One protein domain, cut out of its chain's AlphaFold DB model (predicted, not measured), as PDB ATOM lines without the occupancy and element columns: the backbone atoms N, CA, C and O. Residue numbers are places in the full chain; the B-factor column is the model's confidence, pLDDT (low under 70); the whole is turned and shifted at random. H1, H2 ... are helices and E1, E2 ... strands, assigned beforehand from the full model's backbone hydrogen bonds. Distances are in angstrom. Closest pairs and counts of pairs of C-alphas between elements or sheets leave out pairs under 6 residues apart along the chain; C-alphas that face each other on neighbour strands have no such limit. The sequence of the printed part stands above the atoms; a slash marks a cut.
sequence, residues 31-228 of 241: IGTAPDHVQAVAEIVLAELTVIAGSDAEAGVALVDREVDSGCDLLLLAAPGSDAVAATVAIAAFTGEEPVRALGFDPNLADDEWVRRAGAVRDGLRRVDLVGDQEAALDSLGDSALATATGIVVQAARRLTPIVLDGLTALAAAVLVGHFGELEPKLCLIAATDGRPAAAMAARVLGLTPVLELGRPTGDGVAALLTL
ATOM      1  N   ILE A  31      45.461  38.445 -40.352       94.56
ATOM      2  CA  ILE A  31      46.143  37.994 -39.138       94.56
ATOM      3  C   ILE A  31      47.570  37.583 -39.498       94.56
ATOM      4  O   ILE A  31      47.750  36.652 -40.269       94.56
ATOM      5  N   GLY A  32      48.582  38.232 -38.929       90.81
ATOM      6  CA  GLY A  32      49.997  37.970 -39.188       90.81
ATOM      7  C   GLY A  32      50.676  39.156 -39.864       90.81
ATOM      8  O   GLY A  32      50.707  40.255 -39.317       90.81
ATOM      9  N   THR A  33      51.263  38.926 -41.036       87.25
ATOM     10  CA  THR A  33      51.971  39.952 -41.812       87.25
ATOM     11  C   THR A  33      51.311  40.151 -43.169       87.25
ATOM     12  O   THR A  33      50.693  39.232 -43.698       87.25
ATOM     13  N   ALA A  34      51.451  41.354 -43.732       88.19
ATOM     14  CA  ALA A  34      50.987  41.695 -45.073       88.19
ATOM     15  C   ALA A  34      52.156  41.682 -46.068       88.19
ATOM     16  O   ALA A  34      52.922  42.648 -46.087       88.19
ATOM     17  N   PRO A  35      52.307  40.632 -46.898       89.62
ATOM     18  CA  PRO A  35      53.281  40.632 -47.984       89.62
ATOM     19  C   PRO A  35      53.062  41.791 -48.966       89.62
ATOM     20  O   PRO A  35      51.926  42.220 -49.177       89.62
ATOM     21  N   ASP A  36      54.126  42.226 -49.641       92.69
ATOM     22  CA  ASP A  36      54.092  43.338 -50.606       92.69
ATOM     23  C   ASP A  36      53.026  43.147 -51.693       92.69
ATOM     24  O   ASP A  36      52.318  44.084 -52.060       92.69
ATOM     25  N   HIS A  37      52.851  41.916 -52.186       92.25
ATOM     26  CA  HIS A  37      51.842  41.630 -53.205       92.25
ATOM     27  C   HIS A  37      50.410  41.772 -52.678       92.25
ATOM     28  O   HIS A  37      49.524  42.142 -53.442       92.25
ATOM     29  N   VAL A  38      50.169  41.511 -51.390       93.69
ATOM     30  CA  VAL A  38      48.851  41.700 -50.763       93.69
ATOM     31  C   VAL A  38      48.550  43.187 -50.627       93.69
ATOM     32  O   VAL A  38      47.447  43.615 -50.960       93.69
ATOM     33  N   GLN A  39      49.542  43.980 -50.209       93.44
ATOM     34  CA  GLN A  39      49.420  45.439 -50.128       93.44
ATOM     35  C   GLN A  39      49.127  46.043 -51.508       93.44
ATOM     36  O   GLN A  39      48.154  46.778 -51.661       93.44
ATOM     37  N   ALA A  40      49.881  45.640 -52.536       95.38
ATOM     38  CA  ALA A  40      49.666  46.097 -53.906       95.38
ATOM     39  C   ALA A  40      48.258  45.753 -54.428       95.38
ATOM     40  O   ALA A  40      47.604  46.579 -55.062       95.38
ATOM     41  N   VAL A  41      47.751  44.545 -54.147       95.50
ATOM     42  CA  VAL A  41      46.382  44.167 -54.536       95.50
ATOM     43  C   VAL A  41      45.342  44.985 -53.767       95.50
ATOM     44  O   VAL A  41      44.365  45.418 -54.375       95.50
ATOM     45  N   ALA A  42      45.544  45.231 -52.470       94.94
ATOM     46  CA  ALA A  42      44.643  46.048 -51.657       94.94
ATOM     47  C   ALA A  42      44.527  47.483 -52.201       94.94
ATOM     48  O   ALA A  42      43.415  48.001 -52.326       94.94
ATOM     49  N   GLU A  43      45.647  48.078 -52.619       94.19
ATOM     50  CA  GLU A  43      45.675  49.375 -53.302       94.19
ATOM     51  C   GLU A  43      44.892  49.342 -54.621       94.19
ATOM     52  O   GLU A  43      44.057  50.214 -54.862       94.19
ATOM     53  N   ILE A  44      45.087  48.307 -55.450       95.38
ATOM     54  CA  ILE A  44      44.377  48.148 -56.732       95.38
ATOM     55  C   ILE A  44      42.857  48.077 -56.531       95.38
ATOM     56  O   ILE A  44      42.105  48.663 -57.311       95.38
ATOM     57  N   VAL A  45      42.383  47.375 -55.496       93.81
ATOM     58  CA  VAL A  45      40.939  47.232 -55.219       93.81
ATOM     59  C   VAL A  45      40.369  48.334 -54.318       93.81
ATOM     60  O   VAL A  45      39.175  48.304 -53.993       93.81
ATOM     61  N   LEU A  46      41.197  49.323 -53.955       92.12
ATOM     62  CA  LEU A  46      40.856  50.446 -53.079       92.12
ATOM     63  C   LEU A  46      40.296  49.969 -51.728       92.12
ATOM     64  O   LEU A  46      39.240  50.429 -51.281       92.12
ATOM     65  N   ALA A  47      40.973  49.001 -51.109       92.19
ATOM     66  CA  ALA A  47      40.623  48.462 -49.803       92.19
ATOM     67  C   ALA A  47      41.695  48.814 -48.766       92.19
ATOM     68  O   ALA A  47      42.889  48.642 -48.995       92.19
ATOM     69  N   GLU A  48      41.260  49.293 -47.603       92.94
ATOM     70  CA  GLU A  48      42.152  49.654 -46.502       92.94
ATOM     71  C   GLU A  48      42.376  48.428 -45.604       92.94
ATOM     72  O   GLU A  48      41.483  48.018 -44.859       92.94
ATOM     73  N   LEU A  49      43.563  47.830 -45.721       93.19
ATOM     74  CA  LEU A  49      43.971  46.614 -45.019       93.19
ATOM     75  C   LEU A  49      44.220  46.880 -43.526       93.19
ATOM     76  O   LEU A  49      45.009  47.755 -43.177       93.19
ATOM     77  N   THR A  50      43.628  46.059 -42.660       95.88
ATOM     78  CA  THR A  50      43.936  46.032 -41.226       95.88
ATOM     79  C   THR A  50      44.691  44.757 -40.896       95.88
ATOM     80  O   THR A  50      44.210  43.652 -41.142       95.88
ATOM     81  N   VAL A  51      45.886  44.916 -40.330       94.62
ATOM     82  CA  VAL A  51      46.769  43.811 -39.948       94.62
ATOM     83  C   VAL A  51      46.786  43.682 -38.429       94.62
ATOM     84  O   VAL A  51      46.972  44.674 -37.724       94.62
ATOM     85  N   ILE A  52      46.607  42.466 -37.922       94.75
ATOM     86  CA  ILE A  52      46.668  42.146 -36.492       94.75
ATOM     87  C   ILE A  52      47.604  40.957 -36.276       94.75
ATOM     88  O   ILE A  52      47.629  40.037 -37.083       94.75
ATOM     89  N   ALA A  53      48.388  40.946 -35.202       92.50
ATOM     90  CA  ALA A  53      49.134  39.744 -34.831       92.50
ATOM     91  C   ALA A  53      48.171  38.660 -34.312       92.50
ATOM     92  O   ALA A  53      47.162  38.982 -33.694       92.50
ATOM     93  N   GLY A  54      48.484  37.381 -34.526       87.94
ATOM     94  CA  GLY A  54      47.721  36.304 -33.890       87.94
ATOM     95  C   GLY A  54      47.947  36.300 -32.376       87.94
ATOM     96  O   GLY A  54      49.092  36.152 -31.942       87.94
ATOM     97  N   SER A  55      46.877  36.439 -31.590       92.25
ATOM     98  CA  SER A  55      46.878  36.363 -30.124       92.25
ATOM     99  C   SER A  55      45.848  35.359 -29.592       92.25
ATOM    100  O   SER A  55      46.183  34.199 -29.373       92.25
ATOM    101  N   ASP A  56      44.609  35.793 -29.401       95.50
ATOM    102  CA  ASP A  56      43.533  35.112 -28.685       95.50
ATOM    103  C   ASP A  56      42.175  35.485 -29.300       95.50
ATOM    104  O   ASP A  56      42.076  36.332 -30.198       95.50
ATOM    105  N   ALA A  57      41.116  34.815 -28.852       96.69
ATOM    106  CA  ALA A  57      39.777  35.056 -29.371       96.69
ATOM    107  C   ALA A  57      39.265  36.456 -28.991       96.69
ATOM    108  O   ALA A  57      38.631  37.118 -29.817       96.69
ATOM    109  N   GLU A  58      39.573  36.948 -27.790       97.56
ATOM    110  CA  GLU A  58      39.153  38.266 -27.311       97.56
ATOM    111  C   GLU A  58      39.690  39.403 -28.184       97.56
ATOM    112  O   GLU A  58      38.951  40.344 -28.485       97.56
ATOM    113  N   ALA A  59      40.942  39.328 -28.644       97.31
ATOM    114  CA  ALA A  59      41.488  40.324 -29.560       97.31
ATOM    115  C   ALA A  59      40.750  40.335 -30.903       97.31
ATOM    116  O   ALA A  59      40.497  41.412 -31.456       97.31
ATOM    117  N   GLY A  60      40.371  39.155 -31.409       97.75
ATOM    118  CA  GLY A  60      39.547  39.013 -32.609       97.75
ATOM    119  C   GLY A  60      38.156  39.629 -32.436       97.75
ATOM    120  O   GLY A  60      37.714  40.404 -33.287       97.75
ATOM    121  N   VAL A  61      37.506  39.364 -31.299       98.25
ATOM    122  CA  VAL A  61      36.214  39.962 -30.923       98.25
ATOM    123  C   VAL A  61      36.323  41.487 -30.862       98.25
ATOM    124  O   VAL A  61      35.578  42.196 -31.540       98.25
ATOM    125  N   ALA A  62      37.306  42.004 -30.122       98.25
ATOM    126  CA  ALA A  62      37.514  43.438 -29.956       98.25
ATOM    127  C   ALA A  62      37.845  44.140 -31.282       98.25
ATOM    128  O   ALA A  62      37.505  45.311 -31.466       98.25
ATOM    129  N   LEU A  63      38.531  43.458 -32.203       97.94
ATOM    130  CA  LEU A  63      38.786  43.974 -33.545       97.94
ATOM    131  C   LEU A  63      37.486  44.133 -34.331       97.94
ATOM    132  O   LEU A  63      37.242  45.212 -34.865       97.94
ATOM    133  N   VAL A  64      36.641  43.102 -34.366       98.00
ATOM    134  CA  VAL A  64      35.355  43.180 -35.070       98.00
ATOM    135  C   VAL A  64      34.463  44.257 -34.471       98.00
ATOM    136  O   VAL A  64      33.867  45.012 -35.233       98.00
ATOM    137  N   ASP A  65      34.414  44.395 -33.145       98.25
ATOM    138  CA  ASP A  65      33.643  45.471 -32.516       98.25
ATOM    139  C   ASP A  65      34.082  46.849 -33.007       98.25
ATOM    140  O   ASP A  65      33.244  47.619 -33.475       98.25
ATOM    141  N   ARG A  66      35.390  47.135 -33.014       97.50
ATOM    142  CA  ARG A  66      35.909  48.415 -33.523       97.50
ATOM    143  C   ARG A  66      35.533  48.655 -34.984       97.50
ATOM    144  O   ARG A  66      35.115  49.757 -35.338       97.50
ATOM    145  N   GLU A  67      35.695  47.646 -35.833       96.12
ATOM    146  CA  GLU A  67      35.468  47.796 -37.272       96.12
ATOM    147  C   GLU A  67      33.978  47.926 -37.602       96.12
ATOM    148  O   GLU A  67      33.589  48.802 -38.379       96.12
ATOM    149  N   VAL A  68      33.119  47.124 -36.974       95.00
ATOM    150  CA  VAL A  68      31.665  47.186 -37.172       95.00
ATOM    151  C   VAL A  68      31.081  48.465 -36.571       95.00
ATOM    152  O   VAL A  68      30.243  49.095 -37.215       95.00
ATOM    153  N   ASP A  69      31.557  48.925 -35.409       95.94
ATOM    154  CA  ASP A  69      31.144  50.211 -34.821       95.94
ATOM    155  C   ASP A  69      31.559  51.403 -35.696       95.94
ATOM    156  O   ASP A  69      30.867  52.422 -35.750       95.94
ATOM    157  N   SER A  70      32.644  51.259 -36.465       93.62
ATOM    158  CA  SER A  70      33.023  52.219 -37.505       93.62
ATOM    159  C   SER A  70      32.119  52.158 -38.748       93.62
ATOM    160  O   SER A  70      32.316  52.920 -39.692       93.62
ATOM    161  N   GLY A  71      31.105  51.292 -38.776       91.44
ATOM    162  CA  GLY A  71      30.163  51.134 -39.881       91.44
ATOM    163  C   GLY A  71      30.674  50.232 -41.003       91.44
ATOM    164  O   GLY A  71      30.359  50.491 -42.163       91.44
ATOM    165  N   CYS A  72      31.500  49.230 -40.689       92.69
ATOM    166  CA  CYS A  72      31.893  48.202 -41.649       92.69
ATOM    167  C   CYS A  72      30.681  47.361 -42.088       92.69
ATOM    168  O   CYS A  72      29.931  46.854 -41.259       92.69
ATOM    169  N   ASP A  73      30.517  47.199 -43.403       91.56
ATOM    170  CA  ASP A  73      29.447  46.411 -44.022       91.56
ATOM    171  C   ASP A  73      29.872  44.961 -44.319       91.56
ATOM    172  O   ASP A  73      29.017  44.106 -44.533       91.56
ATOM    173  N   LEU A  74      31.178  44.700 -44.456       94.56
ATOM    174  CA  LEU A  74      31.726  43.418 -44.907       94.56
ATOM    175  C   LEU A  74      33.156  43.229 -44.401       94.56
ATOM    176  O   LEU A  74      34.027  44.061 -44.673       94.56
ATOM    177  N   LEU A  75      33.407  42.089 -43.766       97.00
ATOM    178  CA  LEU A  75      34.741  41.659 -43.361       97.00
ATOM    179  C   LEU A  75      35.344  40.728 -44.417       97.00
ATOM    180  O   LEU A  75      34.651  39.863 -44.952       97.00
ATOM    181  N   LEU A  76      36.638  40.868 -44.699       97.38
ATOM    182  CA  LEU A  76      37.397  39.872 -45.464       97.38
ATOM    183  C   LEU A  76      38.470  39.303 -44.542       97.38
ATOM    184  O   LEU A  76      39.365  40.038 -44.154       97.38
ATOM    185  N   LEU A  77      38.377  38.037 -44.162       97.62
ATOM    186  CA  LEU A  77      39.287  37.417 -43.208       97.62
ATOM    187  C   LEU A  77      40.302  36.535 -43.925       97.62
ATOM    188  O   LEU A  77      39.933  35.589 -44.621       97.62
ATOM    189  N   ALA A  78      41.576  36.820 -43.674       95.44
ATOM    190  CA  ALA A  78      42.695  36.002 -44.094       95.44
ATOM    191  C   ALA A  78      43.709  35.850 -42.958       95.44
ATOM    192  O   ALA A  78      43.914  36.753 -42.146       95.44
ATOM    193  N   ALA A  79      44.354  34.693 -42.904       92.12
ATOM    194  CA  ALA A  79      45.410  34.399 -41.950       92.12
ATOM    195  C   ALA A  79      46.429  33.487 -42.646       92.12
ATOM    196  O   ALA A  79      46.135  32.299 -42.840       92.12
ATOM    197  N   PRO A  80      47.606  34.002 -43.046       79.62
ATOM    198  CA  PRO A  80      48.642  33.199 -43.664       79.62
ATOM    199  C   PRO A  80      49.211  32.256 -42.597       79.62
ATOM    200  O   PRO A  80      50.048  32.639 -41.784       79.62
ATOM    201  N   GLY A  81      48.726  31.016 -42.558       67.56
ATOM    202  CA  GLY A  81      49.278  29.966 -41.702       67.56
ATOM    203  C   GLY A  81      50.502  29.324 -42.357       67.56
ATOM    204  O   GLY A  81      50.420  28.893 -43.507       67.56
ATOM    205  N   SER A  82      51.627  29.242 -41.642       62.56
ATOM    206  CA  SER A  82      52.886  28.689 -42.170       62.56
ATOM    207  C   SER A  82      52.878  27.158 -42.311       62.56
ATOM    208  O   SER A  82      53.490  26.634 -43.246       62.56
ATOM    209  N   ASP A  83      52.165  26.430 -41.441       71.50
ATOM    210  CA  ASP A  83      52.095  24.960 -41.488       71.50
ATOM    211  C   ASP A  83      50.687  24.372 -41.691       71.50
ATOM    212  O   ASP A  83      50.558  23.223 -42.123       71.50
ATOM    213  N   ALA A  84      49.646  25.176 -41.448       82.38
ATOM    214  CA  ALA A  84      48.233  24.816 -41.540       82.38
ATOM    215  C   ALA A  84      47.814  23.602 -40.672       82.38
ATOM    216  O   ALA A  84      46.740  23.036 -40.895       82.38
ATOM    217  N   VAL A  85      48.623  23.201 -39.679       94.19
ATOM    218  CA  VAL A  85      48.406  21.977 -38.886       94.19
ATOM    219  C   VAL A  85      47.176  22.110 -37.997       94.19
ATOM    220  O   VAL A  85      46.274  21.282 -38.102       94.19
ATOM    221  N   ALA A  86      47.093  23.155 -37.169       95.12
ATOM    222  CA  ALA A  86      45.962  23.353 -36.260       95.12
ATOM    223  C   ALA A  86      44.634  23.498 -37.021       95.12
ATOM    224  O   ALA A  86      43.645  22.848 -36.686       95.12
ATOM    225  N   ALA A  87      44.637  24.262 -38.117       95.25
ATOM    226  CA  ALA A  87      43.478  24.398 -38.993       95.25
ATOM    227  C   ALA A  87      43.049  23.048 -39.604       95.25
ATOM    228  O   ALA A  87      41.862  22.720 -39.626       95.25
ATOM    229  N   THR A  88      44.013  22.228 -40.045       96.25
ATOM    230  CA  THR A  88      43.744  20.874 -40.557       96.25
ATOM    231  C   THR A  88      43.168  19.969 -39.470       96.25
ATOM    232  O   THR A  88      42.201  19.262 -39.735       96.25
ATOM    233  N   VAL A  89      43.714  20.008 -38.248       97.19
ATOM    234  CA  VAL A  89      43.212  19.232 -37.100       97.19
ATOM    235  C   VAL A  89      41.770  19.609 -36.783       97.19
ATOM    236  O   VAL A  89      40.943  18.711 -36.671       97.19
ATOM    237  N   ALA A  90      41.448  20.902 -36.700       96.00
ATOM    238  CA  ALA A  90      40.092  21.370 -36.408       96.00
ATOM    239  C   ALA A  90      39.065  20.841 -37.426       96.00
ATOM    240  O   ALA A  90      38.027  20.293 -37.054       96.00
ATOM    241  N   ILE A  91      39.382  20.931 -38.723       96.31
ATOM    242  CA  ILE A  91      38.499  20.456 -39.797       96.31
ATOM    243  C   ILE A  91      38.409  18.922 -39.810       96.31
ATOM    244  O   ILE A  91      37.322  18.358 -39.971       96.31
ATOM    245  N   ALA A  92      39.536  18.228 -39.652       96.81
ATOM    246  CA  ALA A  92      39.591  16.769 -39.663       96.81
ATOM    247  C   ALA A  92      38.845  16.159 -38.470       96.81
ATOM    248  O   ALA A  92      38.104  15.195 -38.644       96.81
ATOM    249  N   ALA A  93      38.973  16.761 -37.285       95.31
ATOM    250  CA  ALA A  93      38.274  16.340 -36.077       95.31
ATOM    251  C   ALA A  93      36.756  16.429 -36.254       95.31
ATOM    252  O   ALA A  93      36.043  15.482 -35.930       95.31
ATOM    253  N   PHE A  94      36.272  17.522 -36.851       91.06
ATOM    254  CA  PHE A  94      34.851  17.690 -37.150       91.06
ATOM    255  C   PHE A  94      34.350  16.695 -38.209       91.06
ATOM    256  O   PHE A  94      33.245  16.166 -38.118       91.06
ATOM    257  N   THR A  95      35.153  16.436 -39.241       92.81
ATOM    258  CA  THR A  95      34.752  15.572 -40.364       92.81
ATOM    259  C   THR A  95      34.992  14.082 -40.136       92.81
ATOM    260  O   THR A  95      34.509  13.278 -40.934       92.81
ATOM    261  N   GLY A  96      35.707  13.708 -39.072       93.25
ATOM    262  CA  GLY A  96      36.114  12.328 -38.800       93.25
ATOM    263  C   GLY A  96      37.127  11.779 -39.811       93.25
ATOM    264  O   GLY A  96      37.213  10.567 -39.989       93.25
ATOM    265  N   GLU A  97      37.852  12.653 -40.513       95.44
ATOM    266  CA  GLU A  97      38.793  12.267 -41.566       95.44
ATOM    267  C   GLU A  97      40.186  11.949 -41.012       95.44
ATOM    268  O   GLU A  97      40.653  12.515 -40.021       95.44
ATOM    269  N   GLU A  98      40.880  11.033 -41.684       95.06
ATOM    270  CA  GLU A  98      42.210  10.603 -41.262       95.06
ATOM    271  C   GLU A  98      43.286  11.675 -41.531       95.06
ATOM    272  O   GLU A  98      43.210  12.388 -42.538       95.06
ATOM    273  N   PRO A  99      44.359  11.739 -40.711       94.25
ATOM    274  CA  PRO A  99      45.374  12.795 -40.782       94.25
ATOM    275  C   PRO A  99      45.969  13.008 -42.181       94.25
ATOM    276  O   PRO A  99      46.073  14.134 -42.660       94.25
ATOM    277  N   VAL A 100      46.336  11.912 -42.853       94.31
ATOM    278  CA  VAL A 100      46.975  11.928 -44.179       94.31
ATOM    279  C   VAL A 100      46.007  12.418 -45.256       94.31
ATOM    280  O   VAL A 100      46.410  13.152 -46.157       94.31
ATOM    281  N   ARG A 101      44.725  12.044 -45.157       94.62
ATOM    282  CA  ARG A 101      43.697  12.486 -46.106       94.62
ATOM    283  C   ARG A 101      43.348  13.954 -45.916       94.62
ATOM    284  O   ARG A 101      43.154  14.640 -46.913       94.62
ATOM    285  N   ALA A 102      43.278  14.422 -44.671       95.06
ATOM    286  CA  ALA A 102      42.984  15.815 -44.363       95.06
ATOM    287  C   ALA A 102      44.128  16.751 -44.777       95.06
ATOM    288  O   ALA A 102      43.877  17.764 -45.432       95.06
ATOM    289  N   LEU A 103      45.374  16.387 -44.451       93.31
ATOM    290  CA  LEU A 103      46.551  17.161 -44.848       93.31
ATOM    291  C   LEU A 103      46.709  17.186 -46.375       93.31
ATOM    292  O   LEU A 103      46.952  18.242 -46.955       93.31
ATOM    293  N   GLY A 104      46.519  16.032 -47.021       91.31
ATOM    294  CA  GLY A 104      46.729  15.871 -48.454       91.31
ATOM    295  C   GLY A 104      48.201  15.846 -48.846       91.31
ATOM    296  O   GLY A 104      49.082  16.160 -48.051       91.31
ATOM    297  N   PHE A 105      48.468  15.447 -50.086       85.88
ATOM    298  CA  PHE A 105      49.798  15.541 -50.683       85.88
ATOM    299  C   PHE A 105      50.039  16.963 -51.201       85.88
ATOM    300  O   PHE A 105      49.162  17.528 -51.856       85.88
ATOM    301  N   ASP A 106      51.226  17.510 -50.946       82.62
ATOM    302  CA  ASP A 106      51.664  18.793 -51.496       82.62
ATOM    303  C   ASP A 106      52.979  18.587 -52.263       82.62
ATOM    304  O   ASP A 106      54.001  18.312 -51.634       82.62
ATOM    305  N   PRO A 107      52.986  18.712 -53.604       81.38
ATOM    306  CA  PRO A 107      54.192  18.520 -54.407       81.38
ATOM    307  C   PRO A 107      55.269  19.588 -54.164       81.38
ATOM    308  O   PRO A 107      56.399  19.415 -54.614       81.38
ATOM    309  N   ASN A 108      54.928  20.695 -53.500       82.12
ATOM    310  CA  ASN A 108      55.864  21.772 -53.185       82.12
ATOM    311  C   ASN A 108      56.488  21.618 -51.792       82.12
ATOM    312  O   ASN A 108      57.344  22.422 -51.420       82.12
ATOM    313  N   LEU A 109      56.059  20.617 -51.018       85.62
ATOM    314  CA  LEU A 109      56.557  20.342 -49.679       85.62
ATOM    315  C   LEU A 109      57.575  19.200 -49.724       85.62
ATOM    316  O   LEU A 109      57.359  18.195 -50.396       85.62
ATOM    317  N   ALA A 110      58.681  19.333 -48.992       91.69
ATOM    318  CA  ALA A 110      59.639  18.239 -48.863       91.69
ATOM    319  C   ALA A 110      59.011  17.048 -48.114       91.69
ATOM    320  O   ALA A 110      58.259  17.242 -47.156       91.69
ATOM    321  N   ASP A 111      59.340  15.817 -48.516       92.19
ATOM    322  CA  ASP A 111      58.755  14.596 -47.945       92.19
ATOM    323  C   ASP A 111      58.917  14.515 -46.418       92.19
ATOM    324  O   ASP A 111      57.997  14.123 -45.702       92.19
ATOM    325  N   ASP A 112      60.079  14.908 -45.892       94.44
ATOM    326  CA  ASP A 112      60.354  14.909 -44.455       94.44
ATOM    327  C   ASP A 112      59.493  15.939 -43.710       94.44
ATOM    328  O   ASP A 112      59.024  15.680 -42.598       94.44
ATOM    329  N   GLU A 113      59.246  17.095 -44.324       92.50
ATOM    330  CA  GLU A 113      58.337  18.103 -43.798       92.50
ATOM    331  C   GLU A 113      56.886  17.633 -43.838       92.50
ATOM    332  O   GLU A 113      56.168  17.775 -42.843       92.50
ATOM    333  N   TRP A 114      56.474  16.998 -44.932       92.31
ATOM    334  CA  TRP A 114      55.152  16.398 -45.050       92.31
ATOM    335  C   TRP A 114      54.913  15.330 -43.973       92.31
ATOM    336  O   TRP A 114      53.898  15.373 -43.277       92.31
ATOM    337  N   VAL A 115      55.877  14.425 -43.754       93.50
ATOM    338  CA  VAL A 115      55.808  13.394 -42.702       93.50
ATOM    339  C   VAL A 115      55.693  14.023 -41.311       93.50
ATOM    340  O   VAL A 115      54.873  13.574 -40.503       93.50
ATOM    341  N   ARG A 116      56.469  15.080 -41.020       94.88
ATOM    342  CA  ARG A 116      56.363  15.813 -39.745       94.88
ATOM    343  C   ARG A 116      54.972  16.414 -39.558       94.88
ATOM    344  O   ARG A 116      54.376  16.218 -38.499       94.88
ATOM    345  N   ARG A 117      54.434  17.098 -40.575       94.19
ATOM    346  CA  ARG A 117      53.094  17.707 -40.518       94.19
ATOM    347  C   ARG A 117      52.002  16.649 -40.365       94.19
ATOM    348  O   ARG A 117      51.122  16.815 -39.528       94.19
ATOM    349  N   ALA A 118      52.086  15.525 -41.078       94.44
ATOM    350  CA  ALA A 118      51.136  14.420 -40.939       94.44
ATOM    351  C   ALA A 118      51.152  13.820 -39.519       94.44
ATOM    352  O   ALA A 118      50.095  13.546 -38.944       94.44
ATOM    353  N   GLY A 119      52.343  13.660 -38.929       96.25
ATOM    354  CA  GLY A 119      52.505  13.256 -37.531       96.25
ATOM    355  C   GLY A 119      51.885  14.257 -36.555       96.25
ATOM    356  O   GLY A 119      51.135  13.857 -35.667       96.25
ATOM    357  N   ALA A 120      52.122  15.553 -36.768       96.38
ATOM    358  CA  ALA A 120      51.549  16.619 -35.952       96.38
ATOM    359  C   ALA A 120      50.012  16.666 -36.044       96.38
ATOM    360  O   ALA A 120      49.353  16.783 -35.013       96.38
ATOM    361  N   VAL A 121      49.428  16.480 -37.235       96.88
ATOM    362  CA  VAL A 121      47.966  16.383 -37.411       96.88
ATOM    363  C   VAL A 121      47.410  15.161 -36.674       96.88
ATOM    364  O   VAL A 121      46.428  15.276 -35.944       96.88
ATOM    365  N   ARG A 122      48.054  13.994 -36.797       96.81
ATOM    366  CA  ARG A 122      47.660  12.774 -36.069       96.81
ATOM    367  C   ARG A 122      47.665  12.982 -34.558       96.81
ATOM    368  O   ARG A 122      46.751  12.532 -33.874       96.81
ATOM    369  N   ASP A 123      48.706  13.617 -34.038       96.81
ATOM    370  CA  ASP A 123      48.851  13.830 -32.601       96.81
ATOM    371  C   ASP A 123      47.921  14.946 -32.103       96.81
ATOM    372  O   ASP A 123      47.376  14.839 -31.008       96.81
ATOM    373  N   GLY A 124      47.650  15.962 -32.928       96.62
ATOM    374  CA  GLY A 124      46.614  16.965 -32.687       96.62
ATOM    375  C   GLY A 124      45.218  16.349 -32.595       96.62
ATOM    376  O   GLY A 124      44.511  16.606 -31.629       96.62
ATOM    377  N   LEU A 125      44.858  15.446 -33.512       96.75
ATOM    378  CA  LEU A 125      43.562  14.752 -33.505       96.75
ATOM    379  C   LEU A 125      43.318  13.885 -32.262       96.75
ATOM    380  O   LEU A 125      42.172  13.605 -31.930       96.75
ATOM    381  N   ARG A 126      44.376  13.461 -31.560       95.44
ATOM    382  CA  ARG A 126      44.254  12.746 -30.275       95.44
ATOM    383  C   ARG A 126      44.064  13.669 -29.076       95.44
ATOM    384  O   ARG A 126      43.635  13.190 -28.032       95.44
ATOM    385  N   ARG A 127      44.469  14.937 -29.191       93.88
ATOM    386  CA  ARG A 127      44.443  15.921 -28.098       93.88
ATOM    387  C   ARG A 127      43.271  16.888 -28.191       93.88
ATOM    388  O   ARG A 127      42.875  17.410 -27.158       93.88
ATOM    389  N   VAL A 128      42.789  17.160 -29.403       94.00
ATOM    390  CA  VAL A 128      41.745  18.154 -29.639       94.00
ATOM    391  C   VAL A 128      40.461  17.772 -28.905       94.00
ATOM    392  O   VAL A 128      39.992  16.639 -29.021       94.00
ATOM    393  N   ASP A 129      39.904  18.719 -28.155       90.12
ATOM    394  CA  ASP A 129      38.629  18.559 -27.463       90.12
ATOM    395  C   ASP A 129      37.563  19.409 -28.157       90.12
ATOM    396  O   ASP A 129      37.550  20.630 -28.041       90.12
ATOM    397  N   LEU A 130      36.680  18.751 -28.913       86.81
ATOM    398  CA  LEU A 130      35.512  19.386 -29.536       86.81
ATOM    399  C   LEU A 130      34.205  19.108 -28.773       86.81
ATOM    400  O   LEU A 130      33.130  19.458 -29.260       86.81
ATOM    401  N   VAL A 131      34.276  18.426 -27.624       86.50
ATOM    402  CA  VAL A 131      33.114  18.099 -26.779       86.50
ATOM    403  C   VAL A 131      32.898  19.165 -25.707       86.50
ATOM    404  O   VAL A 131      31.759  19.370 -25.288       86.50
ATOM    405  N   GLY A 132      33.979  19.818 -25.269       86.25
ATOM    406  CA  GLY A 132      33.950  20.982 -24.386       86.25
ATOM    407  C   GLY A 132      33.320  22.223 -25.029       86.25
ATOM    408  O   GLY A 132      32.414  22.133 -25.854       86.25
ATOM    409  N   ASP A 133      33.788  23.403 -24.631       90.81
ATOM    410  CA  ASP A 133      33.400  24.669 -25.253       90.81
ATOM    411  C   ASP A 133      34.442  25.138 -26.282       90.81
ATOM    412  O   ASP A 133      35.447  24.475 -26.561       90.81
ATOM    413  N   GLN A 134      34.174  26.291 -26.895       91.44
ATOM    414  CA  GLN A 134      35.057  26.858 -27.906       91.44
ATOM    415  C   GLN A 134      36.443  27.211 -27.351       91.44
ATOM    416  O   GLN A 134      37.429  27.082 -28.074       91.44
ATOM    417  N   GLU A 135      36.531  27.647 -26.094       92.38
ATOM    418  CA  GLU A 135      37.801  27.996 -25.451       92.38
ATOM    419  C   GLU A 135      38.657  26.738 -25.266       92.38
ATOM    420  O   GLU A 135      39.794  26.699 -25.733       92.38
ATOM    421  N   ALA A 136      38.068  25.655 -24.749       93.06
ATOM    422  CA  ALA A 136      38.732  24.359 -24.626       93.06
ATOM    423  C   ALA A 136      39.226  23.817 -25.982       93.06
ATOM    424  O   ALA A 136      40.342  23.292 -26.089       93.06
ATOM    425  N   ALA A 137      38.428  23.980 -27.044       94.19
ATOM    426  CA  ALA A 137      38.834  23.597 -28.391       94.19
ATOM    427  C   ALA A 137      40.060  24.396 -28.861       94.19
ATOM    428  O   ALA A 137      41.033  23.802 -29.335       94.19
ATOM    429  N   LEU A 138      40.051  25.722 -28.699       94.62
ATOM    430  CA  LEU A 138      41.166  26.589 -29.087       94.62
ATOM    431  C   LEU A 138      42.434  26.308 -28.274       94.62
ATOM    432  O   LEU A 138      43.511  26.193 -28.865       94.62
ATOM    433  N   ASP A 139      42.305  26.103 -26.966       94.62
ATOM    434  CA  ASP A 139      43.413  25.741 -26.079       94.62
ATOM    435  C   ASP A 139      44.059  24.416 -26.490       94.62
ATOM    436  O   ASP A 139      45.287  24.285 -26.532       94.62
ATOM    437  N   SER A 140      43.242  23.422 -26.851       94.81
ATOM    438  CA  SER A 140      43.740  22.119 -27.297       94.81
ATOM    439  C   SER A 140      44.477  22.186 -28.646       94.81
ATOM    440  O   SER A 140      45.434  21.430 -28.873       94.81
ATOM    441  N   LEU A 141      44.066  23.108 -29.527       94.56
ATOM    442  CA  LEU A 141      44.679  23.364 -30.834       94.56
ATOM    443  C   LEU A 141      45.967  24.189 -30.716       94.56
ATOM    444  O   LEU A 141      46.929  23.902 -31.429       94.56
ATOM    445  N   GLY A 142      46.005  25.162 -29.802       92.94
ATOM    446  CA  GLY A 142      47.203  25.926 -29.449       92.94
ATOM    447  C   GLY A 142      47.743  26.835 -30.557       92.94
ATOM    448  O   GLY A 142      48.953  27.046 -30.627       92.94
ATOM    449  N   ASP A 143      46.877  27.354 -31.433       94.44
ATOM    450  CA  ASP A 143      47.253  28.242 -32.542       94.44
ATOM    451  C   ASP A 143      46.618  29.628 -32.371       94.44
ATOM    452  O   ASP A 143      45.396  29.787 -32.415       94.44
ATOM    453  N   SER A 144      47.460  30.644 -32.172       95.00
ATOM    454  CA  SER A 144      47.015  32.009 -31.874       95.00
ATOM    455  C   SER A 144      46.334  32.694 -33.059       95.00
ATOM    456  O   SER A 144      45.425  33.509 -32.873       95.00
ATOM    457  N   ALA A 145      46.731  32.361 -34.291       95.06
ATOM    458  CA  ALA A 145      46.094  32.900 -35.485       95.06
ATOM    459  C   ALA A 145      44.694  32.303 -35.661       95.06
ATOM    460  O   ALA A 145      43.754  33.033 -35.973       95.06
ATOM    461  N   LEU A 146      44.533  31.006 -35.397       96.00
ATOM    462  CA  LEU A 146      43.239  30.334 -35.384       96.00
ATOM    463  C   LEU A 146      42.349  30.838 -34.243       96.00
ATOM    464  O   LEU A 146      41.163  31.063 -34.478       96.00
ATOM    465  N   ALA A 147      42.895  31.079 -33.048       96.62
ATOM    466  CA  ALA A 147      42.150  31.675 -31.938       96.62
ATOM    467  C   ALA A 147      41.623  33.071 -32.302       96.62
ATOM    468  O   ALA A 147      40.421  33.327 -32.210       96.62
ATOM    469  N   THR A 148      42.492  33.929 -32.843       97.50
ATOM    470  CA  THR A 148      42.117  35.274 -33.317       97.50
ATOM    471  C   THR A 148      41.070  35.204 -34.429       97.50
ATOM    472  O   THR A 148      40.065  35.915 -34.384       97.50
ATOM    473  N   ALA A 149      41.259  34.321 -35.415       97.56
ATOM    474  CA  ALA A 149      40.312  34.114 -36.509       97.56
ATOM    475  C   ALA A 149      38.948  33.633 -35.997       97.56
ATOM    476  O   ALA A 149      37.916  34.106 -36.466       97.56
ATOM    477  N   THR A 150      38.934  32.740 -35.009       97.44
ATOM    478  CA  THR A 150      37.705  32.229 -34.390       97.44
ATOM    479  C   THR A 150      36.968  33.344 -33.655       97.44
ATOM    480  O   THR A 150      35.768  33.507 -33.864       97.44
ATOM    481  N   GLY A 151      37.679  34.188 -32.900       98.00
ATOM    482  CA  GLY A 151      37.106  35.389 -32.285       98.00
ATOM    483  C   GLY A 151      36.483  36.352 -33.301       98.00
ATOM    484  O   GLY A 151      35.371  36.840 -33.095       98.00
ATOM    485  N   ILE A 152      37.152  36.566 -34.442       98.44
ATOM    486  CA  ILE A 152      36.611  37.371 -35.548       98.44
ATOM    487  C   ILE A 152      35.325  36.746 -36.099       98.44
ATOM    488  O   ILE A 152      34.336  37.452 -36.276       98.44
ATOM    489  N   VAL A 153      35.311  35.438 -36.377       98.06
ATOM    490  CA  VAL A 153      34.141  34.775 -36.975       98.06
ATOM    491  C   VAL A 153      32.956  34.739 -36.006       98.06
ATOM    492  O   VAL A 153      31.839  35.055 -36.419       98.06
ATOM    493  N   VAL A 154      33.186  34.434 -34.723       97.50
ATOM    494  CA  VAL A 154      32.154  34.508 -33.673       97.50
ATOM    495  C   VAL A 154      31.540  35.896 -33.635       97.50
ATOM    496  O   VAL A 154      30.317  36.045 -33.685       97.50
ATOM    497  N   GLN A 155      32.378  36.932 -33.565       97.69
ATOM    498  CA  GLN A 155      31.859  38.281 -33.415       97.69
ATOM    499  C   GLN A 155      31.189  38.777 -34.692       97.69
ATOM    500  O   GLN A 155      30.155  39.435 -34.611       97.69
ATOM    501  N   ALA A 156      31.689  38.402 -35.871       96.75
ATOM    502  CA  ALA A 156      31.007  38.669 -37.132       96.75
ATOM    503  C   ALA A 156      29.593  38.068 -37.130       96.75
ATOM    504  O   ALA A 156      28.631  38.758 -37.474       96.75
ATOM    505  N   ALA A 157      29.441  36.827 -36.657       95.75
ATOM    506  CA  ALA A 157      28.143  36.173 -36.556       95.75
ATOM    507  C   ALA A 157      27.210  36.867 -35.548       95.75
ATOM    508  O   ALA A 157      26.077  37.209 -35.892       95.75
ATOM    509  N   ARG A 158      27.701  37.183 -34.342       95.62
ATOM    510  CA  ARG A 158      26.937  37.898 -33.296       95.62
ATOM    511  C   ARG A 158      26.496  39.294 -33.730       95.62
ATOM    512  O   ARG A 158      25.408  39.742 -33.376       95.62
ATOM    513  N   ARG A 159      27.326  39.982 -34.515       94.56
ATOM    514  CA  ARG A 159      27.043  41.309 -35.078       94.56
ATOM    515  C   ARG A 159      26.263  41.243 -36.396       94.56
ATOM    516  O   ARG A 159      26.020  42.291 -36.989       94.56
ATOM    517  N   LEU A 160      25.894  40.044 -36.865       93.25
ATOM    518  CA  LEU A 160      25.257  39.803 -38.166       93.25
ATOM    519  C   LEU A 160      26.003  40.497 -39.319       93.25
ATOM    520  O   LEU A 160      25.395  41.027 -40.247       93.25
ATOM    521  N   THR A 161      27.330  40.532 -39.238       94.12
ATOM    522  CA  THR A 161      28.197  41.154 -40.237       94.12
ATOM    523  C   THR A 161      28.681  40.079 -41.209       94.12
ATOM    524  O   THR A 161      29.323  39.122 -40.773       94.12
ATOM    525  N   PRO A 162      28.393  40.198 -42.517       95.00
ATOM    526  CA  PRO A 162      28.859  39.224 -43.493       95.00
ATOM    527  C   PRO A 162      30.392  39.162 -43.559       95.00
ATOM    528  O   PRO A 162      31.079  40.174 -43.382       95.00
ATOM    529  N   ILE A 163      30.922  37.974 -43.845       96.38
ATOM    530  CA  ILE A 163      32.359  37.690 -43.849       96.38
ATOM    531  C   ILE A 163      32.770  36.842 -45.058       96.38
ATOM    532  O   ILE A 163      32.145  35.833 -45.388       96.38
ATOM    533  N   VAL A 164      33.852  37.243 -45.722       97.00
ATOM    534  CA  VAL A 164      34.523  36.457 -46.765       97.00
ATOM    535  C   VAL A 164      35.727  35.757 -46.146       97.00
ATOM    536  O   VAL A 164      36.584  36.411 -45.561       97.00
ATOM    537  N   LEU A 165      35.798  34.439 -46.288       97.12
ATOM    538  CA  LEU A 165      36.836  33.577 -45.732       97.12
ATOM    539  C   LEU A 165      37.875  33.256 -46.812       97.12
ATOM    540  O   LEU A 165      37.526  32.727 -47.872       97.12
ATOM    541  N   ASP A 166      39.143  33.551 -46.538       95.50
ATOM    542  CA  ASP A 166      40.278  33.240 -47.407       95.50
ATOM    543  C   ASP A 166      41.309  32.387 -46.651       95.50
ATOM    544  O   ASP A 166      41.874  32.799 -45.634       95.50
ATOM    545  N   GLY A 167      41.555  31.182 -47.165       92.88
ATOM    546  CA  GLY A 167      42.537  30.239 -46.637       92.88
ATOM    547  C   GLY A 167      42.039  29.303 -45.542       92.88
ATOM    548  O   GLY A 167      40.955  29.446 -44.975       92.88
ATOM    549  N   LEU A 168      42.875  28.307 -45.236       94.25
ATOM    550  CA  LEU A 168      42.487  27.191 -44.376       94.25
ATOM    551  C   LEU A 168      42.183  27.617 -42.935       94.25
ATOM    552  O   LEU A 168      41.243  27.098 -42.347       94.25
ATOM    553  N   THR A 169      42.931  28.570 -42.380       95.56
ATOM    554  CA  THR A 169      42.710  29.063 -41.012       95.56
ATOM    555  C   THR A 169      41.362  29.769 -40.873       95.56
ATOM    556  O   THR A 169      40.636  29.505 -39.920       95.56
ATOM    557  N   ALA A 170      40.975  30.603 -41.847       96.31
ATOM    558  CA  ALA A 170      39.665  31.260 -41.852       96.31
ATOM    559  C   ALA A 170      38.521  30.240 -41.989       96.31
ATOM    560  O   ALA A 170      37.501  30.342 -41.307       96.31
ATOM    561  N   LEU A 171      38.706  29.218 -42.832       96.56
ATOM    562  CA  LEU A 171      37.743  28.124 -42.984       96.56
ATOM    563  C   LEU A 171      37.621  27.271 -41.716       96.56
ATOM    564  O   LEU A 171      36.509  26.937 -41.315       96.56
ATOM    565  N   ALA A 172      38.739  26.939 -41.070       96.31
ATOM    566  CA  ALA A 172      38.754  26.186 -39.820       96.31
ATOM    567  C   ALA A 172      38.061  26.955 -38.689       96.31
ATOM    568  O   ALA A 172      37.245  26.372 -37.982       96.31
ATOM    569  N   ALA A 173      38.315  28.264 -38.576       96.75
ATOM    570  CA  ALA A 173      37.599  29.136 -37.648       96.75
ATOM    571  C   ALA A 173      36.082  29.068 -37.887       96.75
ATOM    572  O   ALA A 173      35.325  28.813 -36.958       96.75
ATOM    573  N   ALA A 174      35.625  29.192 -39.137       97.38
ATOM    574  CA  ALA A 174      34.201  29.081 -39.456       97.38
ATOM    575  C   ALA A 174      33.600  27.702 -39.139       97.38
ATOM    576  O   ALA A 174      32.469  27.632 -38.661       97.38
ATOM    577  N   VAL A 175      34.344  26.614 -39.355       96.62
ATOM    578  CA  VAL A 175      33.910  25.263 -38.962       96.62
ATOM    579  C   VAL A 175      33.773  25.146 -37.443       96.62
ATOM    580  O   VAL A 175      32.767  24.615 -36.981       96.62
ATOM    581  N   LEU A 176      34.725  25.675 -36.667       96.00
ATOM    582  CA  LEU A 176      34.653  25.681 -35.201       96.00
ATOM    583  C   LEU A 176      33.438  26.473 -34.701       96.00
ATOM    584  O   LEU A 176      32.643  25.949 -33.929       96.00
ATOM    585  N   VAL A 177      33.235  27.698 -35.193       96.50
ATOM    586  CA  VAL A 177      32.081  28.524 -34.790       96.50
ATOM    587  C   VAL A 177      30.752  27.874 -35.197       96.50
ATOM    588  O   VAL A 177      29.783  27.891 -34.438       96.50
ATOM    589  N   GLY A 178      30.703  27.257 -36.381       94.69
ATOM    590  CA  GLY A 178      29.540  26.496 -36.838       94.69
ATOM    591  C   GLY A 178      29.246  25.268 -35.973       94.69
ATOM    592  O   GLY A 178      28.082  25.002 -35.681       94.69
ATOM    593  N   HIS A 179      30.282  24.556 -35.516       93.19
ATOM    594  CA  HIS A 179      30.155  23.402 -34.616       93.19
ATOM    595  C   HIS A 179      29.482  23.772 -33.291       93.19
ATOM    596  O   HIS A 179      28.596  23.052 -32.835       93.19
ATOM    597  N   PHE A 180      29.826  24.929 -32.720       92.06
ATOM    598  CA  PHE A 180      29.218  25.429 -31.481       92.06
ATOM    599  C   PHE A 180      27.874  26.153 -31.686       92.06
ATOM    600  O   PHE A 180      27.300  26.676 -30.734       92.06
ATOM    601  N   GLY A 181      27.327  26.149 -32.908       86.69
ATOM    602  CA  GLY A 181      25.988  26.668 -33.203       86.69
ATOM    603  C   GLY A 181      25.891  28.193 -33.289       86.69
ATOM    604  O   GLY A 181      24.786  28.730 -33.238       86.69
ATOM    605  N   GLU A 182      27.018  28.894 -33.432       84.50
ATOM    606  CA  GLU A 182      27.060  30.362 -33.452       84.50
ATOM    607  C   GLU A 182      27.088  30.958 -34.871       84.50
ATOM    608  O   GLU A 182      26.948  32.170 -35.016       84.50
ATOM    609  N   LEU A 183      27.239  30.143 -35.927       92.44
ATOM    610  CA  LEU A 183      27.394  30.626 -37.306       92.44
ATOM    611  C   LEU A 183      26.213  30.273 -38.213       92.44
ATOM    612  O   LEU A 183      25.935  29.104 -38.478       92.44
ATOM    613  N   GLU A 184      25.589  31.293 -38.804       90.56
ATOM    614  CA  GLU A 184      24.683  31.098 -39.933       90.56
ATOM    615  C   GLU A 184      25.468  31.050 -41.257       90.56
ATOM    616  O   GLU A 184      26.097  32.050 -41.619       90.56
ATOM    617  N   PRO A 185      25.380  29.968 -42.058       86.94
ATOM    618  CA  PRO A 185      26.139  29.844 -43.308       86.94
ATOM    619  C   PRO A 185      25.917  30.992 -44.298       86.94
ATOM    620  O   PRO A 185      26.819  31.360 -45.045       86.94
ATOM    621  N   LYS A 186      24.727  31.608 -44.280       90.00
ATOM    622  CA  LYS A 186      24.373  32.734 -45.159       90.00
ATOM    623  C   LYS A 186      25.173  34.011 -44.880       90.00
ATOM    624  O   LYS A 186      25.144  34.919 -45.701       90.00
ATOM    625  N   LEU A 187      25.864  34.102 -43.743       92.81
ATOM    626  CA  LEU A 187      26.770  35.214 -43.440       92.81
ATOM    627  C   LEU A 187      28.145  35.030 -44.088       92.81
ATOM    628  O   LEU A 187      28.901  35.993 -44.183       92.81
ATOM    629  N   CYS A 188      28.467  33.828 -44.561       94.75
ATOM    630  CA  CYS A 188      29.795  33.486 -45.040       94.75
ATOM    631  C   CYS A 188      29.856  33.342 -46.560       94.75
ATOM    632  O   CYS A 188      28.950  32.810 -47.199       94.75
ATOM    633  N   LEU A 189      30.993  33.743 -47.123       95.62
ATOM    634  CA  LEU A 189      31.453  33.331 -48.446       95.62
ATOM    635  C   LEU A 189      32.854  32.750 -48.337       95.62
ATOM    636  O   LEU A 189      33.649  33.193 -47.516       95.62
ATOM    637  N   ILE A 190      33.177  31.805 -49.212       96.38
ATOM    638  CA  ILE A 190      34.548  31.321 -49.384       96.38
ATOM    639  C   ILE A 190      35.128  32.022 -50.607       96.38
ATOM    640  O   ILE A 190      34.596  31.865 -51.705       96.38
ATOM    641  N   ALA A 191      36.204  32.785 -50.428       96.00
ATOM    642  CA  ALA A 191      36.840  33.511 -51.522       96.00
ATOM    643  C   ALA A 191      37.364  32.547 -52.590       96.00
ATOM    644  O   ALA A 191      36.924  32.579 -53.735       96.00
ATOM    645  N   ALA A 192      38.267  31.655 -52.192       93.88
ATOM    646  CA  ALA A 192      38.849  30.617 -53.026       93.88
ATOM    647  C   ALA A 192      39.285  29.436 -52.153       93.88
ATOM    648  O   ALA A 192      39.406  29.550 -50.934       93.88
ATOM    649  N   THR A 193      39.577  28.314 -52.800       87.38
ATOM    650  CA  THR A 193      40.289  27.183 -52.197       87.38
ATOM    651  C   THR A 193      41.495  26.846 -53.060       87.38
ATOM    652  O   THR A 193      41.417  26.938 -54.283       87.38
ATOM    653  N   ASP A 194      42.585  26.401 -52.449       81.88
ATOM    654  CA  ASP A 194      43.845  26.073 -53.134       81.88
ATOM    655  C   ASP A 194      44.053  24.572 -53.375       81.88
ATOM    656  O   ASP A 194      45.178  24.100 -53.511       81.88
ATOM    657  N   GLY A 195      42.966  23.801 -53.424       82.44
ATOM    658  CA  GLY A 195      43.014  22.364 -53.696       82.44
ATOM    659  C   GLY A 195      43.449  21.499 -52.509       82.44
ATOM    660  O   GLY A 195      43.401  20.273 -52.619       82.44
ATOM    661  N   ARG A 196      43.802  22.090 -51.357       87.88
ATOM    662  CA  ARG A 196      44.044  21.332 -50.119       87.88
ATOM    663  C   ARG A 196      42.788  20.538 -49.721       87.88
ATOM    664  O   ARG A 196      41.707  21.134 -49.646       87.88
ATOM    665  N   PRO A 197      42.889  19.231 -49.400       93.50
ATOM    666  CA  PRO A 197      41.720  18.425 -49.050       93.50
ATOM    667  C   PRO A 197      40.921  18.985 -47.873       93.50
ATOM    668  O   PRO A 197      39.698  19.065 -47.961       93.50
ATOM    669  N   ALA A 198      41.593  19.454 -46.817       94.50
ATOM    670  CA  ALA A 198      40.929  20.091 -45.683       94.50
ATOM    671  C   ALA A 198      40.109  21.336 -46.083       94.50
ATOM    672  O   ALA A 198      39.023  21.545 -45.548       94.50
ATOM    673  N   ALA A 199      40.547  22.130 -47.068       93.38
ATOM    674  CA  ALA A 199      39.769  23.279 -47.541       93.38
ATOM    675  C   ALA A 199      38.464  22.831 -48.225       93.38
ATOM    676  O   ALA A 199      37.400  23.398 -47.971       93.38
ATOM    677  N   ALA A 200      38.519  21.766 -49.032       93.62
ATOM    678  CA  ALA A 200      37.331  21.172 -49.649       93.62
ATOM    679  C   ALA A 200      36.396  20.527 -48.610       93.62
ATOM    680  O   ALA A 200      35.172  20.634 -48.712       93.62
ATOM    681  N   MET A 201      36.960  19.885 -47.583       95.94
ATOM    682  CA  MET A 201      36.206  19.347 -46.448       95.94
ATOM    683  C   MET A 201      35.466  20.459 -45.699       95.94
ATOM    684  O   MET A 201      34.267  20.326 -45.469       95.94
ATOM    685  N   ALA A 202      36.143  21.567 -45.384       95.69
ATOM    686  CA  ALA A 202      35.531  22.714 -44.718       95.69
ATOM    687  C   ALA A 202      34.425  23.352 -45.567       95.69
ATOM    688  O   ALA A 202      33.330  23.586 -45.064       95.69
ATOM    689  N   ALA A 203      34.660  23.557 -46.867       95.50
ATOM    690  CA  ALA A 203      33.643  24.068 -47.785       95.50
ATOM    691  C   ALA A 203      32.379  23.190 -47.792       95.50
ATOM    692  O   ALA A 203      31.261  23.699 -47.695       95.50
ATOM    693  N   ARG A 204      32.552  21.862 -47.809       95.00
ATOM    694  CA  ARG A 204      31.448  20.895 -47.723       95.00
ATOM    695  C   ARG A 204      30.714  20.960 -46.383       95.00
ATOM    696  O   ARG A 204      29.490  20.910 -46.384       95.00
ATOM    697  N   VAL A 205      31.438  21.055 -45.267       94.12
ATOM    698  CA  VAL A 205      30.853  21.190 -43.919       94.12
ATOM    699  C   VAL A 205      30.009  22.454 -43.811       94.12
ATOM    700  O   VAL A 205      28.891  22.404 -43.311       94.12
ATOM    701  N   LEU A 206      30.521  23.568 -44.330       94.19
ATOM    702  CA  LEU A 206      29.835  24.858 -44.310       94.19
ATOM    703  C   LEU A 206      28.689  24.937 -45.334       94.19
ATOM    704  O   LEU A 206      27.889  25.867 -45.283       94.19
ATOM    705  N   GLY A 207      28.603  23.988 -46.273       93.88
ATOM    706  CA  GLY A 207      27.641  24.030 -47.376       93.88
ATOM    707  C   GLY A 207      27.896  25.188 -48.346       93.88
ATOM    708  O   GLY A 207      26.955  25.698 -48.953       93.88
ATOM    709  N   LEU A 208      29.152  25.624 -48.477       93.62
ATOM    710  CA  LEU A 208      29.548  26.788 -49.266       93.62
ATOM    711  C   LEU A 208      30.376  26.372 -50.480       93.62
ATOM    712  O   LEU A 208      31.278  25.541 -50.392       93.62
ATOM    713  N   THR A 209      30.113  27.022 -51.609       93.25
ATOM    714  CA  THR A 209      30.907  26.868 -52.830       93.25
ATOM    715  C   THR A 209      31.827  28.078 -52.983       93.25
ATOM    716  O   THR A 209      31.316  29.205 -52.953       93.25
ATOM    717  N   PRO A 210      33.142  27.890 -53.200       94.44
ATOM    718  CA  PRO A 210      34.070  28.993 -53.436       94.44
ATOM    719  C   PRO A 210      33.620  29.930 -54.568       94.44
ATOM    720  O   PRO A 210      32.912  29.531 -55.504       94.44
ATOM    721  N   VAL A 211      33.991  31.205 -54.458       94.94
ATOM    722  CA  VAL A 211      33.680  32.221 -55.474       94.94
ATOM    723  C   VAL A 211      34.676  32.147 -56.628       94.94
ATOM    724  O   VAL A 211      34.270  32.189 -57.786       94.94
ATOM    725  N   LEU A 212      35.962  32.014 -56.310       94.00
ATOM    726  CA  LEU A 212      37.075  32.073 -57.248       94.00
ATOM    727  C   LEU A 212      37.826  30.740 -57.322       94.00
ATOM    728  O   LEU A 212      38.044  30.064 -56.315       94.00
ATOM    729  N   GLU A 213      38.328  30.440 -58.516       90.81
ATOM    730  CA  GLU A 213      39.327  29.403 -58.769       90.81
ATOM    731  C   GLU A 213      40.599  30.088 -59.279       90.81
ATOM    732  O   GLU A 213      40.675  30.502 -60.433       90.81
ATOM    733  N   LEU A 214      41.587  30.283 -58.399       88.19
ATOM    734  CA  LEU A 214      42.779  31.081 -58.723       88.19
ATOM    735  C   LEU A 214      43.994  30.251 -59.159       88.19
ATOM    736  O   LEU A 214      44.979  30.821 -59.621       88.19
ATOM    737  N   GLY A 215      43.965  28.929 -58.965       84.75
ATOM    738  CA  GLY A 215      45.103  28.055 -59.277       84.75
ATOM    739  C   GLY A 215      46.382  28.375 -58.486       84.75
ATOM    740  O   GLY A 215      47.475  28.047 -58.939       84.75
ATOM    741  N   ARG A 216      46.263  29.035 -57.326       86.19
ATOM    742  CA  ARG A 216      47.373  29.401 -56.429       86.19
ATOM    743  C   ARG A 216      47.018  29.125 -54.964       86.19
ATOM    744  O   ARG A 216      45.826  29.060 -54.654       86.19
ATOM    745  N   PRO A 217      48.019  29.041 -54.066       83.81
ATOM    746  CA  PRO A 217      47.791  29.038 -52.624       83.81
ATOM    747  C   PRO A 217      46.916  30.211 -52.160       83.81
ATOM    748  O   PRO A 217      47.023  31.328 -52.677       83.81
ATOM    749  N   THR A 218      46.061  29.929 -51.177       85.19
ATOM    750  CA  THR A 218      45.115  30.868 -50.550       85.19
ATOM    751  C   THR A 218      45.492  31.137 -49.091       85.19
ATOM    752  O   THR A 218      46.334  30.439 -48.520       85.19
ATOM    753  N   GLY A 219      44.857  32.137 -48.476       87.44
ATOM    754  CA  GLY A 219      45.051  32.503 -47.068       87.44
ATOM    755  C   GLY A 219      45.914  33.726 -46.811       87.44
ATOM    756  O   GLY A 219      45.977  34.183 -45.675       87.44
ATOM    757  N   ASP A 220      46.528  34.298 -47.844       90.62
ATOM    758  CA  ASP A 220      47.254  35.567 -47.746       90.62
ATOM    759  C   ASP A 220      46.352  36.806 -47.889       90.62
ATOM    760  O   ASP A 220      46.807  37.923 -47.666       90.62
ATOM    761  N   GLY A 221      45.077  36.618 -48.243       92.75
ATOM    762  CA  GLY A 221      44.091  37.684 -48.411       92.75
ATOM    763  C   GLY A 221      43.874  38.117 -49.857       92.75
ATOM    764  O   GLY A 221      42.941  38.877 -50.122       92.75
ATOM    765  N   VAL A 222      44.674  37.631 -50.813       94.94
ATOM    766  CA  VAL A 222      44.516  38.000 -52.229       94.94
ATOM    767  C   VAL A 222      43.162  37.548 -52.766       94.94
ATOM    768  O   VAL A 222      42.496  38.320 -53.456       94.94
ATOM    769  N   ALA A 223      42.717  36.329 -52.451       95.06
ATOM    770  CA  ALA A 223      41.438  35.841 -52.956       95.06
ATOM    771  C   ALA A 223      40.272  36.638 -52.362       95.06
ATOM    772  O   ALA A 223      39.328  36.992 -53.075       95.06
ATOM    773  N   ALA A 224      40.358  36.967 -51.072       95.56
ATOM    774  CA  ALA A 224      39.392  37.825 -50.397       95.56
ATOM    775  C   ALA A 224      39.291  39.198 -51.086       95.56
ATOM    776  O   ALA A 224      38.196  39.635 -51.446       95.56
ATOM    777  N   LEU A 225      40.429  39.849 -51.345       96.31
ATOM    778  CA  LEU A 225      40.491  41.153 -52.011       96.31
ATOM    779  C   LEU A 225      39.944  41.108 -53.446       96.31
ATOM    780  O   LEU A 225      39.177  41.986 -53.838       96.31
ATOM    781  N   LEU A 226      40.272  40.069 -54.220       95.81
ATOM    782  CA  LEU A 226      39.772  39.891 -55.591       95.81
ATOM    783  C   LEU A 226      38.268  39.589 -55.655       95.81
ATOM    784  O   LEU A 226      37.625  39.852 -56.673       95.81
ATOM    785  N   THR A 227      37.681  39.084 -54.569       94.62
ATOM    786  CA  THR A 227      36.231  38.858 -54.470       94.62
ATOM    787  C   THR A 227      35.456  40.181 -54.383       94.62
ATOM    788  O   THR A 227      34.315  40.269 -54.837       94.62
ATOM    789  N   LEU A 228      36.070  41.251 -53.865       93.56
ATOM    790  CA  LEU A 228      35.424  42.552 -53.669       93.56
ATOM    791  C   LEU A 228      34.871  43.196 -54.958       93.56
ATOM    792  O   LEU A 228      33.689  43.560 -54.966       93.56
TER     793      LEU A 228
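What this domain is: This is residues 31 to 228 of the 241 residues of the protein "Nicotinate-nucleotide--dimethylbenzimidazole phosphoribosyltransferase" of Geodermatophilaceae bacterium (UniProt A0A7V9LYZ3). A small parallel sheet, E2 E3 E4, is the inner layer of three layers, helices on both faces of a sheet: H7 and H8 cover one face and H10 the other, with H2 packed on H7 and H1 on H10. Next to H8 lies a cluster of crossed helices round H3, which touches H4, H5, H6, H8 and H9; residues 107 to 112 stick out. The 198 printed residues include ten named helices and four named strands, in the order H1 E1 H2 E2 H3 H4 H5 H6 H7 E3 H8 E4 H9 H10, and the class is mostly helix. The whole is compact, with a radius of gyration of the C-alphas of 15.5 A and spans of 43 by 36 by 29 A.

Where its parts are: The sheet holds E2, residues 74 to 78, 13.3 A long, E3, 163 to 166, and E4, 188 to 190; C-alpha 74 is at (31.726, 43.418, -44.907). The helices are H1, 36 to 44, from C-alpha 36 at (54.092, 43.338, -50.606); H2, 57 to 69, 18.3 A; H3, 85 to 95, 15.2 A; H4, 99 to 103; H5, 111 to 127, 24.5 A; H6, 134 to 141; H7, 144 to 158, 21.0 A; H8, 168 to 179, 16.2 A; H9, 197 to 206, 14.3 A; and H10, 222 to 228, to C-alpha 228 at (35.424, 42.552, -53.669). E1, 50 to 52, pairs with no named strand.

How they stand to each other: E2 and E3 are parallel at 21 degrees, with N 77 and O 164 2.8 A apart. E3 and E4 are parallel at 23 degrees, with N 165 and O 189 2.8 A apart. E3, H8, E4 is a strand-helix-strand unit, parallel neighbours with a helix between, its crossover right-handed; E2, H3 to H7, E3 is another. H7 runs along the strands at a height over the sheet of 10.1 A, on the same face as H8, and H10 is on the opposite face at 8.3 A. H7 touches H8 at a steep tilt of 50 degrees, closest at C-alphas 150 and 173, 4.5 A, and H2, closest at 57 and 151, 4.0 A. H1 touches H10 at a shallow tilt of 9 degrees, closest at C-alphas 38 and 222, 5.9 A. H3 is the hub; its closest C-alphas to H8 are 87 and 172, 5.1 A. H5 and H6 form a helical hairpin, closest at C-alphas 127 and 140, 6.3 A. H4 touches H9, closest at C-alphas 102 and 198, 4.9 A. E1 and H2 are near each other, with 5 pairs of C-alphas within 10 A. Every O i to N i+4 pair is within hydrogen-bond range in H1 to H9; in H10, 2 of 3 are.

The domain as a whole: The C-alphas farthest apart, of Gly 71 and Asp 112, are 47.4 A apart. The printed part has no cut. The link from H9 to H10, 15 residues, is long. Mean pLDDT of the printed part is 93.1; residues 81 to 82 are under 70.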